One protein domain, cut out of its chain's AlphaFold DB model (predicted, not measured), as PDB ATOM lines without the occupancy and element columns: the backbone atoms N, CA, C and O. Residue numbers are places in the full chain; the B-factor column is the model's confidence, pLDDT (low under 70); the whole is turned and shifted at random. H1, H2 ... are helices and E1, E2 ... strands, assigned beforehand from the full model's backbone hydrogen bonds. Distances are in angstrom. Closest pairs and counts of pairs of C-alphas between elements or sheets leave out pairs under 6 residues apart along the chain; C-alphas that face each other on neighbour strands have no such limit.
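Overview. This is residues 66 to 159 of the 199 residues of an uncharacterized protein of Legionella israelensis (UniProt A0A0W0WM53). A strongly twisted sheet of four strands forms a wall, with H2 packed over one face along E4 and E3; H1 meets both H2 and H3 crosswise, and H3 only grazes the sheet with its residues 150 to 153. The long hairpin of E1 and E2 bends sharply and runs on beyond the short hairpin of E3 and E4 to one end of the long axis. The printed part has 94 residues, with three named helices and four named strands in the order H1 E1 E2 H2 E3 E4 H3; the sheet's order is E1 E2 E4 E3, all antiparallel, and the class is mixed, helices and strands. The whole is compact, with a radius of gyration of the C-alphas of 12.4 A and spans of 35 by 26 by 19 A.

Along the chain. Find C-alpha 66 at (180.027, 146.344, 203.882); from there H1 runs 22.4 A through residues 66 to 81. E1, residues 91 to 101, is 23.9 A long and bends by 82 degrees at residue 94. After it comes E2, residues 105 to 114, 23.7 A long, which begins at C-alpha 105 (160.106, 153.585, 175.700) and bends by 74 degrees at residue 110. H2 follows at residues 118 to 127, 14.2 A. Look next for E3 at residues 136 to 139, 10.0 A, and E4 at residues 142 to 146, 13.0 A. H3, residues 150 to 158, runs 11.7 A and ends at C-alpha 158 (183.615, 147.887, 192.801).

Arrangement. Begin with the hairpin E1 and E2, where N 93 is 2.9 A from O 112, within hydrogen-bond range. E2 and E4 are antiparallel at 130 degrees, with N 113 and O 143 2.8 A apart. In the hairpin E3 and E4, N 144 and O 137 are 2.7 A apart. E2, H2 and E3 form a split strand-helix-strand unit, two strands of one sheet with a helix between them along the chain and E4 between them in the sheet, and its crossover is right-handed. H2 lies over E4 at a height over the sheet of 9.0 A and runs along it, at 3 degrees on the local plane; their closest C-alphas are those of Ala 121 and Thr 142, 6.2 A. H1 and H2 are on one face of the sheet, as two layers, helices over strands. With residues 75 to 79 alone H1 touches H2, about perpendicular at 88 degrees, the closest C-alphas being those of Val 79 and Phe 124, 5.1 A. With residues 70 to 75 alone it touches H3, about perpendicular at 74 degrees, closest at the C-alphas of Lys 74 and Val 157, 5.8 A. H3 only grazes the sheet, with its residues 150 to 153, and is apart from H2. In H1, H2 and H3 every O i to N i+4 pair is within hydrogen-bond range.

Size, cuts and confidence. The two C-alphas farthest apart are those of Thr 66 and Thr 103, 38.3 A. The printed part has no cut and no long link. The mean pLDDT of the printed part is 79.9; look for values under 70 at residues 66 to 67, 101 to 105, 129 to 134, 148 and 158 to 159.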
ATOM      1  N   THR A  66     178.686 145.841 204.235       67.12
ATOM      2  CA  THR A  66     180.027 146.344 203.882       67.12
ATOM      3  C   THR A  66     180.287 146.431 202.378       67.12
ATOM      4  O   THR A  66     181.042 147.293 201.934       67.12
ATOM      5  N   ALA A  67     179.655 145.573 201.575       67.75
ATOM      6  CA  ALA A  67     179.789 145.629 200.124       67.75
ATOM      7  C   ALA A  67     179.071 146.854 199.536       67.75
ATOM      8  O   ALA A  67     179.598 147.495 198.631       67.75
ATOM      9  N   LEU A  68     177.905 147.211 200.089       76.56
ATOM     10  CA  LEU A  68     177.151 148.394 199.671       76.56
ATOM     11  C   LEU A  68     177.901 149.677 200.040       76.56
ATOM     12  O   LEU A  68     178.113 150.524 199.178       76.56
ATOM     13  N   THR A  69     178.424 149.763 201.267       79.31
ATOM     14  CA  THR A  69     179.208 150.933 201.703       79.31
ATOM     15  C   THR A  69     180.510 151.103 200.917       79.31
ATOM     16  O   THR A  69     180.980 152.224 200.718       79.31
ATOM     17  N   GLY A  70     181.091 150.009 200.414       82.50
ATOM     18  CA  GLY A  70     182.211 150.058 199.472       82.50
ATOM     19  C   GLY A  70     181.836 150.718 198.141       82.50
ATOM     20  O   GLY A  70     182.593 151.544 197.628       82.50
ATOM     21  N   VAL A  71     180.652 150.406 197.607       82.62
ATOM     22  CA  VAL A  71     180.135 151.018 196.373       82.62
ATOM     23  C   VAL A  71     179.804 152.496 196.584       82.62
ATOM     24  O   VAL A  71     180.201 153.322 195.762       82.62
ATOM     25  N   GLU A  72     179.159 152.849 197.695       86.56
ATOM     26  CA  GLU A  72     178.858 154.238 198.074       86.56
ATOM     27  C   GLU A  72     180.141 155.086 198.132       86.56
ATOM     28  O   GLU A  72     180.236 156.144 197.502       86.56
ATOM     29  N   LYS A  73     181.187 154.576 198.798       86.94
ATOM     30  CA  LYS A  73     182.506 155.227 198.839       86.94
ATOM     31  C   LYS A  73     183.135 155.362 197.457       86.94
ATOM     32  O   LYS A  73     183.699 156.408 197.158       86.94
ATOM     33  N   LYS A  74     183.021 154.362 196.579       85.94
ATOM     34  CA  LYS A  74     183.572 154.517 195.227       85.94
ATOM     35  C   LYS A  74     182.826 155.570 194.418       85.94
ATOM     36  O   LYS A  74     183.450 156.334 193.686       85.94
ATOM     37  N   CYS A  75     181.505 155.627 194.545       86.81
ATOM     38  CA  CYS A  75     180.717 156.656 193.873       86.81
ATOM     39  C   CYS A  75     181.150 158.052 194.336       86.81
ATOM     40  O   CYS A  75     181.294 158.947 193.503       86.81
ATOM     41  N   LYS A  76     181.477 158.200 195.627       89.62
ATOM     42  CA  LYS A  76     182.120 159.399 196.174       89.62
ATOM     43  C   LYS A  76     183.446 159.719 195.483       89.62
ATOM     44  O   LYS A  76     183.600 160.816 194.948       89.62
ATOM     45  N   ASP A  77     184.362 158.751 195.428       88.31
ATOM     46  CA  ASP A  77     185.671 158.926 194.789       88.31
ATOM     47  C   ASP A  77     185.536 159.365 193.323       88.31
ATOM     48  O   ASP A  77     186.309 160.187 192.841       88.31
ATOM     49  N   ILE A  78     184.577 158.800 192.585       85.81
ATOM     50  CA  ILE A  78     184.356 159.106 191.163       85.81
ATOM     51  C   ILE A  78     183.985 160.579 190.977       85.81
ATOM     52  O   ILE A  78     184.536 161.237 190.097       85.81
ATOM     53  N   VAL A  79     183.098 161.107 191.822       85.81
ATOM     54  CA  VAL A  79     182.701 162.522 191.785       85.81
ATOM     55  C   VAL A  79     183.867 163.432 192.178       85.81
ATOM     56  O   VAL A  79     184.134 164.413 191.482       85.81
ATOM     57  N   GLN A  80     184.616 163.065 193.225       88.12
ATOM     58  CA  GLN A  80     185.798 163.807 193.682       88.12
ATOM     59  C   GLN A  80     186.894 163.884 192.621       88.12
ATOM     60  O   GLN A  80     187.412 164.966 192.341       88.12
ATOM     61  N   ASN A  81     187.185 162.766 191.960       84.88
ATOM     62  CA  ASN A  81     188.162 162.711 190.875       84.88
ATOM     63  C   ASN A  81     187.713 163.480 189.623       84.88
ATOM     64  O   ASN A  81     188.549 163.809 188.785       84.88
ATOM     65  N   ASN A  82     186.419 163.795 189.503       81.25
ATOM     66  CA  ASN A  82     185.860 164.588 188.409       81.25
ATOM     67  C   ASN A  82     185.679 166.077 188.777       81.25
ATOM     68  O   ASN A  82     184.850 166.774 188.196       81.25
ATOM     69  N   GLY A  83     186.445 166.570 189.758       76.12
ATOM     70  CA  GLY A  83     186.533 167.996 190.096       76.12
ATOM     71  C   GLY A  83     185.452 168.513 191.048       76.12
ATOM     72  O   GLY A  83     185.363 169.719 191.269       76.12
ATOM     73  N   LYS A  84     184.637 167.626 191.632       82.81
ATOM     74  CA  LYS A  84     183.586 167.975 192.598       82.81
ATOM     75  C   LYS A  84     183.904 167.391 193.963       82.81
ATOM     76  O   LYS A  84     183.776 166.192 194.171       82.81
ATOM     77  N   ASN A  85     184.286 168.238 194.913       84.69
ATOM     78  CA  ASN A  85     184.501 167.769 196.275       84.69
ATOM     79  C   ASN A  85     183.154 167.502 196.954       84.69
ATOM     80  O   ASN A  85     182.276 168.363 196.916       84.69
ATOM     81  N   ILE A  86     182.991 166.312 197.529       84.94
ATOM     82  CA  ILE A  86     181.775 165.922 198.239       84.94
ATOM     83  C   ILE A  86     182.136 165.355 199.606       84.94
ATOM     84  O   ILE A  86     183.107 164.607 199.740       84.94
ATOM     85  N   ASP A  87     181.345 165.692 200.619       81.31
ATOM     86  CA  ASP A  87     181.615 165.287 202.000       81.31
ATOM     87  C   ASP A  87     181.045 163.900 202.294       81.31
ATOM     88  O   ASP A  87     181.731 163.033 202.848       81.31
ATOM     89  N   ASN A  88     179.825 163.648 201.819       87.69
ATOM     90  CA  ASN A  88     179.095 162.415 202.072       87.69
ATOM     91  C   ASN A  88     179.032 161.544 200.811       87.69
ATOM     92  O   ASN A  88     178.851 162.069 199.710       87.69
ATOM     93  N   PRO A  89     179.195 160.217 200.940       88.38
ATOM     94  CA  PRO A  89     178.917 159.318 199.833       88.38
ATOM     95  C   PRO A  89     177.409 159.318 199.512       88.38
ATOM     96  O   PRO A  89     176.599 159.559 200.410       88.38
ATOM     97  N   PRO A  90     177.016 159.052 198.254       90.50
ATOM     98  CA  PRO A  90     175.607 158.924 197.902       90.50
ATOM     99  C   PRO A  90     174.983 157.715 198.597       90.50
ATOM    100  O   PRO A  90     175.658 156.702 198.790       90.50
ATOM    101  N   SER A  91     173.691 157.795 198.907       91.06
ATOM    102  CA  SER A  91     172.933 156.635 199.379       91.06
ATOM    103  C   SER A  91     172.484 155.780 198.200       91.06
ATOM    104  O   SER A  91     172.097 156.305 197.150       91.06
ATOM    105  N   ILE A  92     172.535 154.457 198.365       88.69
ATOM    106  CA  ILE A  92     172.130 153.508 197.324       88.69
ATOM    107  C   ILE A  92     170.874 152.755 197.752       88.69
ATOM    108  O   ILE A  92     170.847 152.109 198.799       88.69
ATOM    109  N   LEU A  93     169.855 152.786 196.895       85.56
ATOM    110  CA  LEU A  93     168.618 152.030 197.056       85.56
ATOM    111  C   LEU A  93     168.422 151.087 195.867       85.56
ATOM    112  O   LEU A  93     168.469 151.513 194.714       85.56
ATOM    113  N   TYR A  94     168.141 149.816 196.152       79.56
ATOM    114  CA  TYR A  94     167.627 148.889 195.148       79.56
ATOM    115  C   TYR A  94     166.111 149.021 195.096       79.56
ATOM    116  O   TYR A  94     165.419 148.685 196.055       79.56
ATOM    117  N   ALA A  95     165.599 149.523 193.984       75.06
ATOM    118  CA  ALA A  95     164.172 149.686 193.769       75.06
ATOM    119  C   ALA A  95     163.878 149.518 192.286       75.06
ATOM    120  O   ALA A  95     164.588 150.077 191.451       75.06
ATOM    121  N   GLN A  96     162.814 148.783 191.975       74.06
ATOM    122  CA  GLN A  96     162.364 148.625 190.602       74.06
ATOM    123  C   GLN A  96     161.548 149.850 190.191       74.06
ATOM    124  O   GLN A  96     160.547 150.169 190.829       74.06
ATOM    125  N   ASN A  97     162.000 150.560 189.161       74.12
ATOM    126  CA  ASN A  97     161.354 151.775 188.676       74.12
ATOM    127  C   ASN A  97     161.222 151.698 187.164       74.12
ATOM    128  O   ASN A  97     162.216 151.642 186.448       74.12
ATOM    129  N   LEU A  98     159.983 151.723 186.688       76.12
ATOM    130  CA  LEU A  98     159.674 151.801 185.270       76.12
ATOM    131  C   LEU A  98     159.516 153.272 184.904       76.12
ATOM    132  O   LEU A  98     158.515 153.892 185.258       76.12
ATOM    133  N   ILE A  99     160.507 153.838 184.218       76.25
ATOM    134  CA  ILE A  99     160.480 155.248 183.815       76.25
ATOM    135  C   ILE A  99     160.351 155.317 182.297       76.25
ATOM    136  O   ILE A  99     161.146 154.730 181.559       76.25
ATOM    137  N   SER A 100     159.322 156.029 181.834       76.81
ATOM    138  CA  SER A 100     159.123 156.312 180.414       76.81
ATOM    139  C   SER A 100     160.105 157.388 179.967       76.81
ATOM    140  O   SER A 100     160.116 158.489 180.513       76.81
ATOM    141  N   GLN A 101     160.927 157.074 178.969       66.31
ATOM    142  CA  GLN A 101     161.765 158.053 178.287       66.31
ATOM    143  C   GLN A 101     161.191 158.328 176.895       66.31
ATOM    144  O   GLN A 101     161.097 157.407 176.083       66.31
ATOM    145  N   ASP A 102     160.873 159.597 176.612       59.91
ATOM    146  CA  ASP A 102     160.132 160.092 175.434       59.91
ATOM    147  C   ASP A 102     160.328 159.290 174.137       59.91
ATOM    148  O   ASP A 102     159.371 158.857 173.505       59.91
ATOM    149  N   THR A 103     161.582 159.079 173.727       60.59
ATOM    150  CA  THR A 103     161.936 158.461 172.433       60.59
ATOM    151  C   THR A 103     162.403 157.012 172.540       60.59
ATOM    152  O   THR A 103     162.785 156.413 171.537       60.59
ATOM    153  N   ARG A 104     162.446 156.449 173.751       61.72
ATOM    154  CA  ARG A 104     163.170 155.200 174.050       61.72
ATOM    155  C   ARG A 104     162.312 154.142 174.743       61.72
ATOM    156  O   ARG A 104     162.786 153.027 174.936       61.72
ATOM    157  N   GLY A 105     161.061 154.477 175.056       69.81
ATOM    158  CA  GLY A 105     160.106 153.585 175.700       69.81
ATOM    159  C   GLY A 105     160.268 153.538 177.218       69.81
ATOM    160  O   GLY A 105     160.901 154.401 177.826       69.81
ATOM    161  N   VAL A 106     159.662 152.521 177.828       72.19
ATOM    162  CA  VAL A 106     159.739 152.281 179.272       72.19
ATOM    163  C   VAL A 106     161.017 151.513 179.582       72.19
ATOM    164  O   VAL A 106     161.233 150.423 179.049       72.19
ATOM    165  N   ILE A 107     161.858 152.077 180.445       71.44
ATOM    166  CA  ILE A 107     163.102 151.453 180.899       71.44
ATOM    167  C   ILE A 107     162.929 151.002 182.350       71.44
ATOM    168  O   ILE A 107     162.396 151.742 183.176       71.44
ATOM    169  N   ASP A 108     163.383 149.782 182.640       77.38
ATOM    170  CA  ASP A 108     163.418 149.207 183.987       77.38
ATOM    171  C   ASP A 108     164.735 149.574 184.684       77.38
ATOM    172  O   ASP A 108     165.819 149.157 184.262       77.38
ATOM    173  N   TYR A 109     164.639 150.372 185.743       81.62
ATOM    174  CA  TYR A 109     165.744 150.776 186.603       81.62
ATOM    175  C   TYR A 109     165.724 149.963 187.888       81.62
ATOM    176  O   TYR A 109     164.680 149.846 188.525       81.62
ATOM    177  N   SER A 110     166.875 149.425 188.282       78.31
ATOM    178  CA  SER A 110     166.998 148.541 189.448       78.31
ATOM    179  C   SER A 110     167.769 149.157 190.615       78.31
ATOM    180  O   SER A 110     167.663 148.663 191.740       78.31
ATOM    181  N   MET A 111     168.516 150.244 190.383       83.69
ATOM    182  CA  MET A 111     169.231 150.972 191.434       83.69
ATOM    183  C   MET A 111     169.021 152.479 191.328       83.69
ATOM    184  O   MET A 111     168.937 153.033 190.232       83.69
ATOM    185  N   GLN A 112     169.022 153.138 192.480       91.44
ATOM    186  CA  GLN A 112     169.003 154.587 192.626       91.44
ATOM    187  C   GLN A 112     170.183 155.023 193.492       91.44
ATOM    188  O   GLN A 112     170.427 154.436 194.546       91.44
ATOM    189  N   LEU A 113     170.891 156.060 193.058       91.06
ATOM    190  CA  LEU A 113     171.930 156.738 193.821       91.06
ATOM    191  C   LEU A 113     171.462 158.153 194.124       91.06
ATOM    192  O   LEU A 113     171.277 158.938 193.195       91.06
ATOM    193  N   THR A 114     171.296 158.484 195.399       93.06
ATOM    194  CA  THR A 114     170.882 159.829 195.816       93.06
ATOM    195  C   THR A 114     172.086 160.589 196.349       93.06
ATOM    196  O   THR A 114     172.696 160.196 197.342       93.06
ATOM    197  N   PHE A 115     172.434 161.678 195.669       92.31
ATOM    198  CA  PHE A 115     173.510 162.590 196.047       92.31
ATOM    199  C   PHE A 115     172.970 163.748 196.888       92.31
ATOM    200  O   PHE A 115     171.760 163.975 196.954       92.31
ATOM    201  N   ASN A 116     173.856 164.521 197.513       92.56
ATOM    202  CA  ASN A 116     173.434 165.657 198.327       92.56
ATOM    203  C   ASN A 116     172.948 166.832 197.461       92.56
ATOM    204  O   ASN A 116     172.092 167.608 197.880       92.56
ATOM    205  N   SER A 117     173.454 166.948 196.229       91.88
ATOM    206  CA  SER A 117     173.062 168.006 195.296       91.88
ATOM    207  C   SER A 117     172.933 167.527 193.849       91.88
ATOM    208  O   SER A 117     173.476 166.497 193.434       91.88
ATOM    209  N   LYS A 118     172.199 168.305 193.044       90.94
ATOM    210  CA  LYS A 118     172.011 168.050 191.608       90.94
ATOM    211  C   LYS A 118     173.337 168.076 190.853       90.94
ATOM    212  O   LYS A 118     173.535 167.331 189.893       90.94
ATOM    213  N   GLU A 119     174.246 168.944 191.271       89.88
ATOM    214  CA  GLU A 119     175.537 169.121 190.628       89.88
ATOM    215  C   GLU A 119     176.470 167.934 190.897       89.88
ATOM    216  O   GLU A 119     177.283 167.597 190.041       89.88
ATOM    217  N   GLU A 120     176.344 167.282 192.055       90.38
ATOM    218  CA  GLU A 120     177.062 166.040 192.371       90.38
ATOM    219  C   GLU A 120     176.559 164.872 191.525       90.38
ATOM    220  O   GLU A 120     177.356 164.191 190.880       90.38
ATOM    221  N   ALA A 121     175.236 164.700 191.447       89.31
ATOM    222  CA  ALA A 121     174.605 163.703 190.584       89.31
ATOM    223  C   ALA A 121     174.994 163.894 189.109       89.31
ATOM    224  O   ALA A 121     175.239 162.925 188.381       89.31
ATOM    225  N   ARG A 122     175.108 165.155 188.671       87.69
ATOM    226  CA  ARG A 122     175.577 165.496 187.326       87.69
ATOM    227  C   ARG A 122     177.039 165.113 187.124       87.69
ATOM    228  O   ARG A 122     177.351 164.422 186.161       87.69
ATOM    229  N   ALA A 123     177.921 165.503 188.044       87.19
ATOM    230  CA  ALA A 123     179.343 165.187 187.956       87.19
ATOM    231  C   ALA A 123     179.613 163.677 187.972       87.19
ATOM    232  O   ALA A 123     180.498 163.209 187.254       87.19
ATOM    233  N   PHE A 124     178.823 162.912 188.731       89.19
ATOM    234  CA  PHE A 124     178.837 161.452 188.690       89.19
ATOM    235  C   PHE A 124     178.421 160.914 187.318       89.19
ATOM    236  O   PHE A 124     179.130 160.099 186.726       89.19
ATOM    237  N   SER A 125     177.284 161.382 186.797       86.56
ATOM    238  CA  SER A 125     176.752 160.953 185.498       86.56
ATOM    239  C   SER A 125     177.744 161.233 184.364       86.56
ATOM    240  O   SER A 125     177.982 160.367 183.517       86.56
ATOM    241  N   ASP A 126     178.382 162.406 184.397       83.69
ATOM    242  CA  ASP A 126     179.423 162.811 183.453       83.69
ATOM    243  C   ASP A 126     180.667 161.908 183.565       83.69
ATOM    244  O   ASP A 126     181.153 161.398 182.551       83.69
ATOM    245  N   ALA A 127     181.139 161.632 184.788       83.56
ATOM    246  CA  ALA A 127     182.305 160.780 185.049       83.56
ATOM    247  C   ALA A 127     182.090 159.324 184.614       83.56
ATOM    248  O   ALA A 127     183.005 158.654 184.125       83.56
ATOM    249  N   MET A 128     180.868 158.813 184.762       79.81
ATOM    250  CA  MET A 128     180.543 157.447 184.370       79.81
ATOM    251  C   MET A 128     180.513 157.264 182.847       79.81
ATOM    252  O   MET A 128     180.547 156.123 182.376       79.81
ATOM    253  N   GLY A 129     180.534 158.351 182.069       68.38
ATOM    254  CA  GLY A 129     180.699 158.311 180.617       68.38
ATOM    255  C   GLY A 129     179.500 157.726 179.874       68.38
ATOM    256  O   GLY A 129     179.572 157.498 178.665       68.38
ATOM    257  N   TYR A 130     178.373 157.505 180.556       63.25
ATOM    258  CA  TYR A 130     177.128 157.094 179.919       63.25
ATOM    259  C   TYR A 130     176.457 158.316 179.284       63.25
ATOM    260  O   TYR A 130     175.381 158.749 179.677       63.25
ATOM    261  N   ARG A 131     177.084 158.858 178.229       50.97
ATOM    262  CA  ARG A 131     176.473 159.876 177.352       50.97
ATOM    263  C   ARG A 131     175.154 159.389 176.739       50.97
ATOM    264  O   ARG A 131     174.346 160.189 176.272       50.97
ATOM    265  N   ASN A 132     174.939 158.073 176.726       55.62
ATOM    266  CA  ASN A 132     173.705 157.461 176.276       55.62
ATOM    267  C   ASN A 132     172.700 157.341 177.438       55.62
ATOM    268  O   ASN A 132     172.826 156.460 178.287       55.62
ATOM    269  N   LYS A 133     171.680 158.208 177.429       57.56
ATOM    270  CA  LYS A 133     170.620 158.347 178.454       57.56
ATOM    271  C   LYS A 133     169.774 157.086 178.732       57.56
ATOM    272  O   LYS A 133     168.896 157.122 179.583       57.56
ATOM    273  N   THR A 134     169.997 155.984 178.010       59.94
ATOM    274  CA  THR A 134     169.302 154.709 178.258       59.94
ATOM    275  C   THR A 134     169.834 153.972 179.480       59.94
ATOM    276  O   THR A 134     169.088 153.236 180.106       59.94
ATOM    277  N   LYS A 135     171.118 154.149 179.807       73.38
ATOM    278  CA  LYS A 135     171.810 153.362 180.842       73.38
ATOM    279  C   LYS A 135     171.783 154.042 182.208       73.38
ATOM    280  O   LYS A 135     171.704 153.375 183.235       73.38
ATOM    281  N   LEU A 136     171.833 155.372 182.185       79.81
ATOM    282  CA  LEU A 136     171.668 156.242 183.337       79.81
ATOM    283  C   LEU A 136     170.565 157.250 183.058       79.81
ATOM    284  O   LEU A 136     170.556 157.879 181.997       79.81
ATOM    285  N   TYR A 137     169.699 157.448 184.038       84.94
ATOM    286  CA  TYR A 137     168.762 158.560 184.060       84.94
ATOM    287  C   TYR A 137     169.051 159.421 185.283       84.94
ATOM    288  O   TYR A 137     169.224 158.893 186.374       84.94
ATOM    289  N   GLN A 138     169.156 160.734 185.100       86.62
ATOM    290  CA  GLN A 138     169.334 161.670 186.204       86.62
ATOM    291  C   GLN A 138     168.061 162.495 186.358       86.62
ATOM    292  O   GLN A 138     167.651 163.174 185.416       86.62
ATOM    293  N   GLU A 139     167.519 162.515 187.568       86.94
ATOM    294  CA  GLU A 139     166.421 163.385 187.971       86.94
ATOM    295  C   GLU A 139     166.806 164.095 189.268       86.94
ATOM    296  O   GLU A 139     167.035 163.468 190.300       86.94
ATOM    297  N   GLY A 140     166.954 165.420 189.209       89.00
ATOM    298  CA  GLY A 140     167.441 166.199 190.349       89.00
ATOM    299  C   GLY A 140     168.810 165.717 190.848       89.00
ATOM    300  O   GLY A 140     169.789 165.707 190.093       89.00
ATOM    301  N   ASN A 141     168.869 165.356 192.128       91.75
ATOM    302  CA  ASN A 141     170.033 164.798 192.821       91.75
ATOM    303  C   ASN A 141     170.088 163.258 192.793       91.75
ATOM    304  O   ASN A 141     170.983 162.680 193.408       91.75
ATOM    305  N   THR A 142     169.177 162.602 192.076       91.06
ATOM    306  CA  THR A 142     169.103 161.142 191.990       91.06
ATOM    307  C   THR A 142     169.550 160.653 190.618       91.06
ATOM    308  O   THR A 142     169.191 161.214 189.581       91.06
ATOM    309  N   VAL A 143     170.345 159.585 190.608       89.44
ATOM    310  CA  VAL A 143     170.783 158.877 189.403       89.44
ATOM    311  C   VAL A 143     170.250 157.452 189.442       89.44
ATOM    312  O   VAL A 143     170.531 156.697 190.368       89.44
ATOM    313  N   TYR A 144     169.505 157.073 188.416       88.56
ATOM    314  CA  TYR A 144     168.924 155.752 188.239       88.56
ATOM    315  C   TYR A 144     169.810 154.915 187.314       88.56
ATOM    316  O   TYR A 144     170.178 155.367 186.224       88.56
ATOM    317  N   ILE A 145     170.126 153.690 187.734       85.56
ATOM    318  CA  ILE A 145     170.874 152.699 186.952       85.56
ATOM    319  C   ILE A 145     169.886 151.716 186.335       85.56
ATOM    320  O   ILE A 145     169.084 151.105 187.049       85.56
ATOM    321  N   ALA A 146     169.925 151.579 185.012       81.50
ATOM    322  CA  ALA A 146     169.072 150.623 184.322       81.50
ATOM    323  C   ALA A 146     169.475 149.178 184.671       81.50
ATOM    324  O   ALA A 146     170.656 148.859 184.841       81.50
ATOM    325  N   LYS A 147     168.484 148.290 184.769       77.06
ATOM    326  CA  LYS A 147     168.667 146.885 185.168       77.06
ATOM    327  C   LYS A 147     169.600 146.115 184.234       77.06
ATOM    328  O   LYS A 147     170.310 145.208 184.660       77.06
ATOM    329  N   ASP A 148     169.626 146.485 182.957       69.81
ATOM    330  CA  ASP A 148     170.477 145.879 181.930       69.81
ATOM    331  C   ASP A 148     171.971 146.216 182.086       69.81
ATOM    332  O   ASP A 148     172.819 145.493 181.557       69.81
ATOM    333  N   VAL A 149     172.307 147.276 182.827       73.62
ATOM    334  CA  VAL A 149     173.688 147.718 183.074       73.62
ATOM    335  C   VAL A 149     174.107 147.656 184.532       73.62
ATOM    336  O   VAL A 149     175.248 147.987 184.837       73.62
ATOM    337  N   GLU A 150     173.239 147.196 185.430       78.38
ATOM    338  CA  GLU A 150     173.526 147.076 186.861       78.38
ATOM    339  C   GLU A 150     174.841 146.329 187.134       78.38
ATOM    340  O   GLU A 150     175.700 146.803 187.873       78.38
ATOM    341  N   ALA A 151     175.052 145.185 186.477       71.19
ATOM    342  CA  ALA A 151     176.271 144.398 186.648       71.19
ATOM    343  C   ALA A 151     177.525 145.125 186.125       71.19
ATOM    344  O   ALA A 151     178.579 145.069 186.757       71.19
ATOM    345  N   ASP A 152     177.420 145.820 184.988       73.94
ATOM    346  CA  ASP A 152     178.510 146.627 184.417       73.94
ATOM    347  C   ASP A 152     178.861 147.800 185.340       73.94
ATOM    348  O   ASP A 152     180.031 148.026 185.655       73.94
ATOM    349  N   PHE A 153     177.829 148.478 185.845       82.25
ATOM    350  CA  PHE A 153     177.941 149.524 186.844       82.25
ATOM    351  C   PHE A 153     178.694 149.015 188.074       82.25
ATOM    352  O   PHE A 153     179.748 149.560 188.405       82.25
ATOM    353  N   LEU A 154     178.202 147.939 188.700       80.62
ATOM    354  CA  LEU A 154     178.803 147.349 189.892       80.62
ATOM    355  C   LEU A 154     180.248 146.923 189.641       80.62
ATOM    356  O   LEU A 154     181.102 147.197 190.476       80.62
ATOM    357  N   ASN A 155     180.571 146.326 188.494       72.50
ATOM    358  CA  ASN A 155     181.951 145.969 188.154       72.50
ATOM    359  C   ASN A 155     182.858 147.207 188.063       72.50
ATOM    360  O   ASN A 155     183.961 147.216 188.615       72.50
ATOM    361  N   LYS A 156     182.376 148.273 187.418       74.75
ATOM    362  CA  LYS A 156     183.124 149.518 187.214       74.75
ATOM    363  C   LYS A 156     183.400 150.257 188.523       74.75
ATOM    364  O   LYS A 156     184.502 150.773 188.710       74.75
ATOM    365  N   VAL A 157     182.433 150.284 189.440       75.56
ATOM    366  CA  VAL A 157     182.575 150.964 190.741       75.56
ATOM    367  C   VAL A 157     183.186 150.080 191.828       75.56
ATOM    368  O   VAL A 157     183.827 150.584 192.740       75.56
ATOM    369  N   SER A 158     183.059 148.759 191.758       65.62
ATOM    370  CA  SER A 158     183.615 147.887 192.801       65.62
ATOM    371  C   SER A 158     185.065 147.467 192.542       65.62
ATOM    372  O   SER A 158     185.714 146.995 193.471       65.62
ATOM    373  N   LYS A 159     185.590 147.607 191.308       56.44
ATOM    374  CA  LYS A 159     186.853 146.967 190.877       56.44
ATOM    375  C   LYS A 159     186.957 145.501 191.343       56.44
ATOM    376  O   LYS A 159     188.058 144.994 191.559       56.44
TER     377      LYS A 159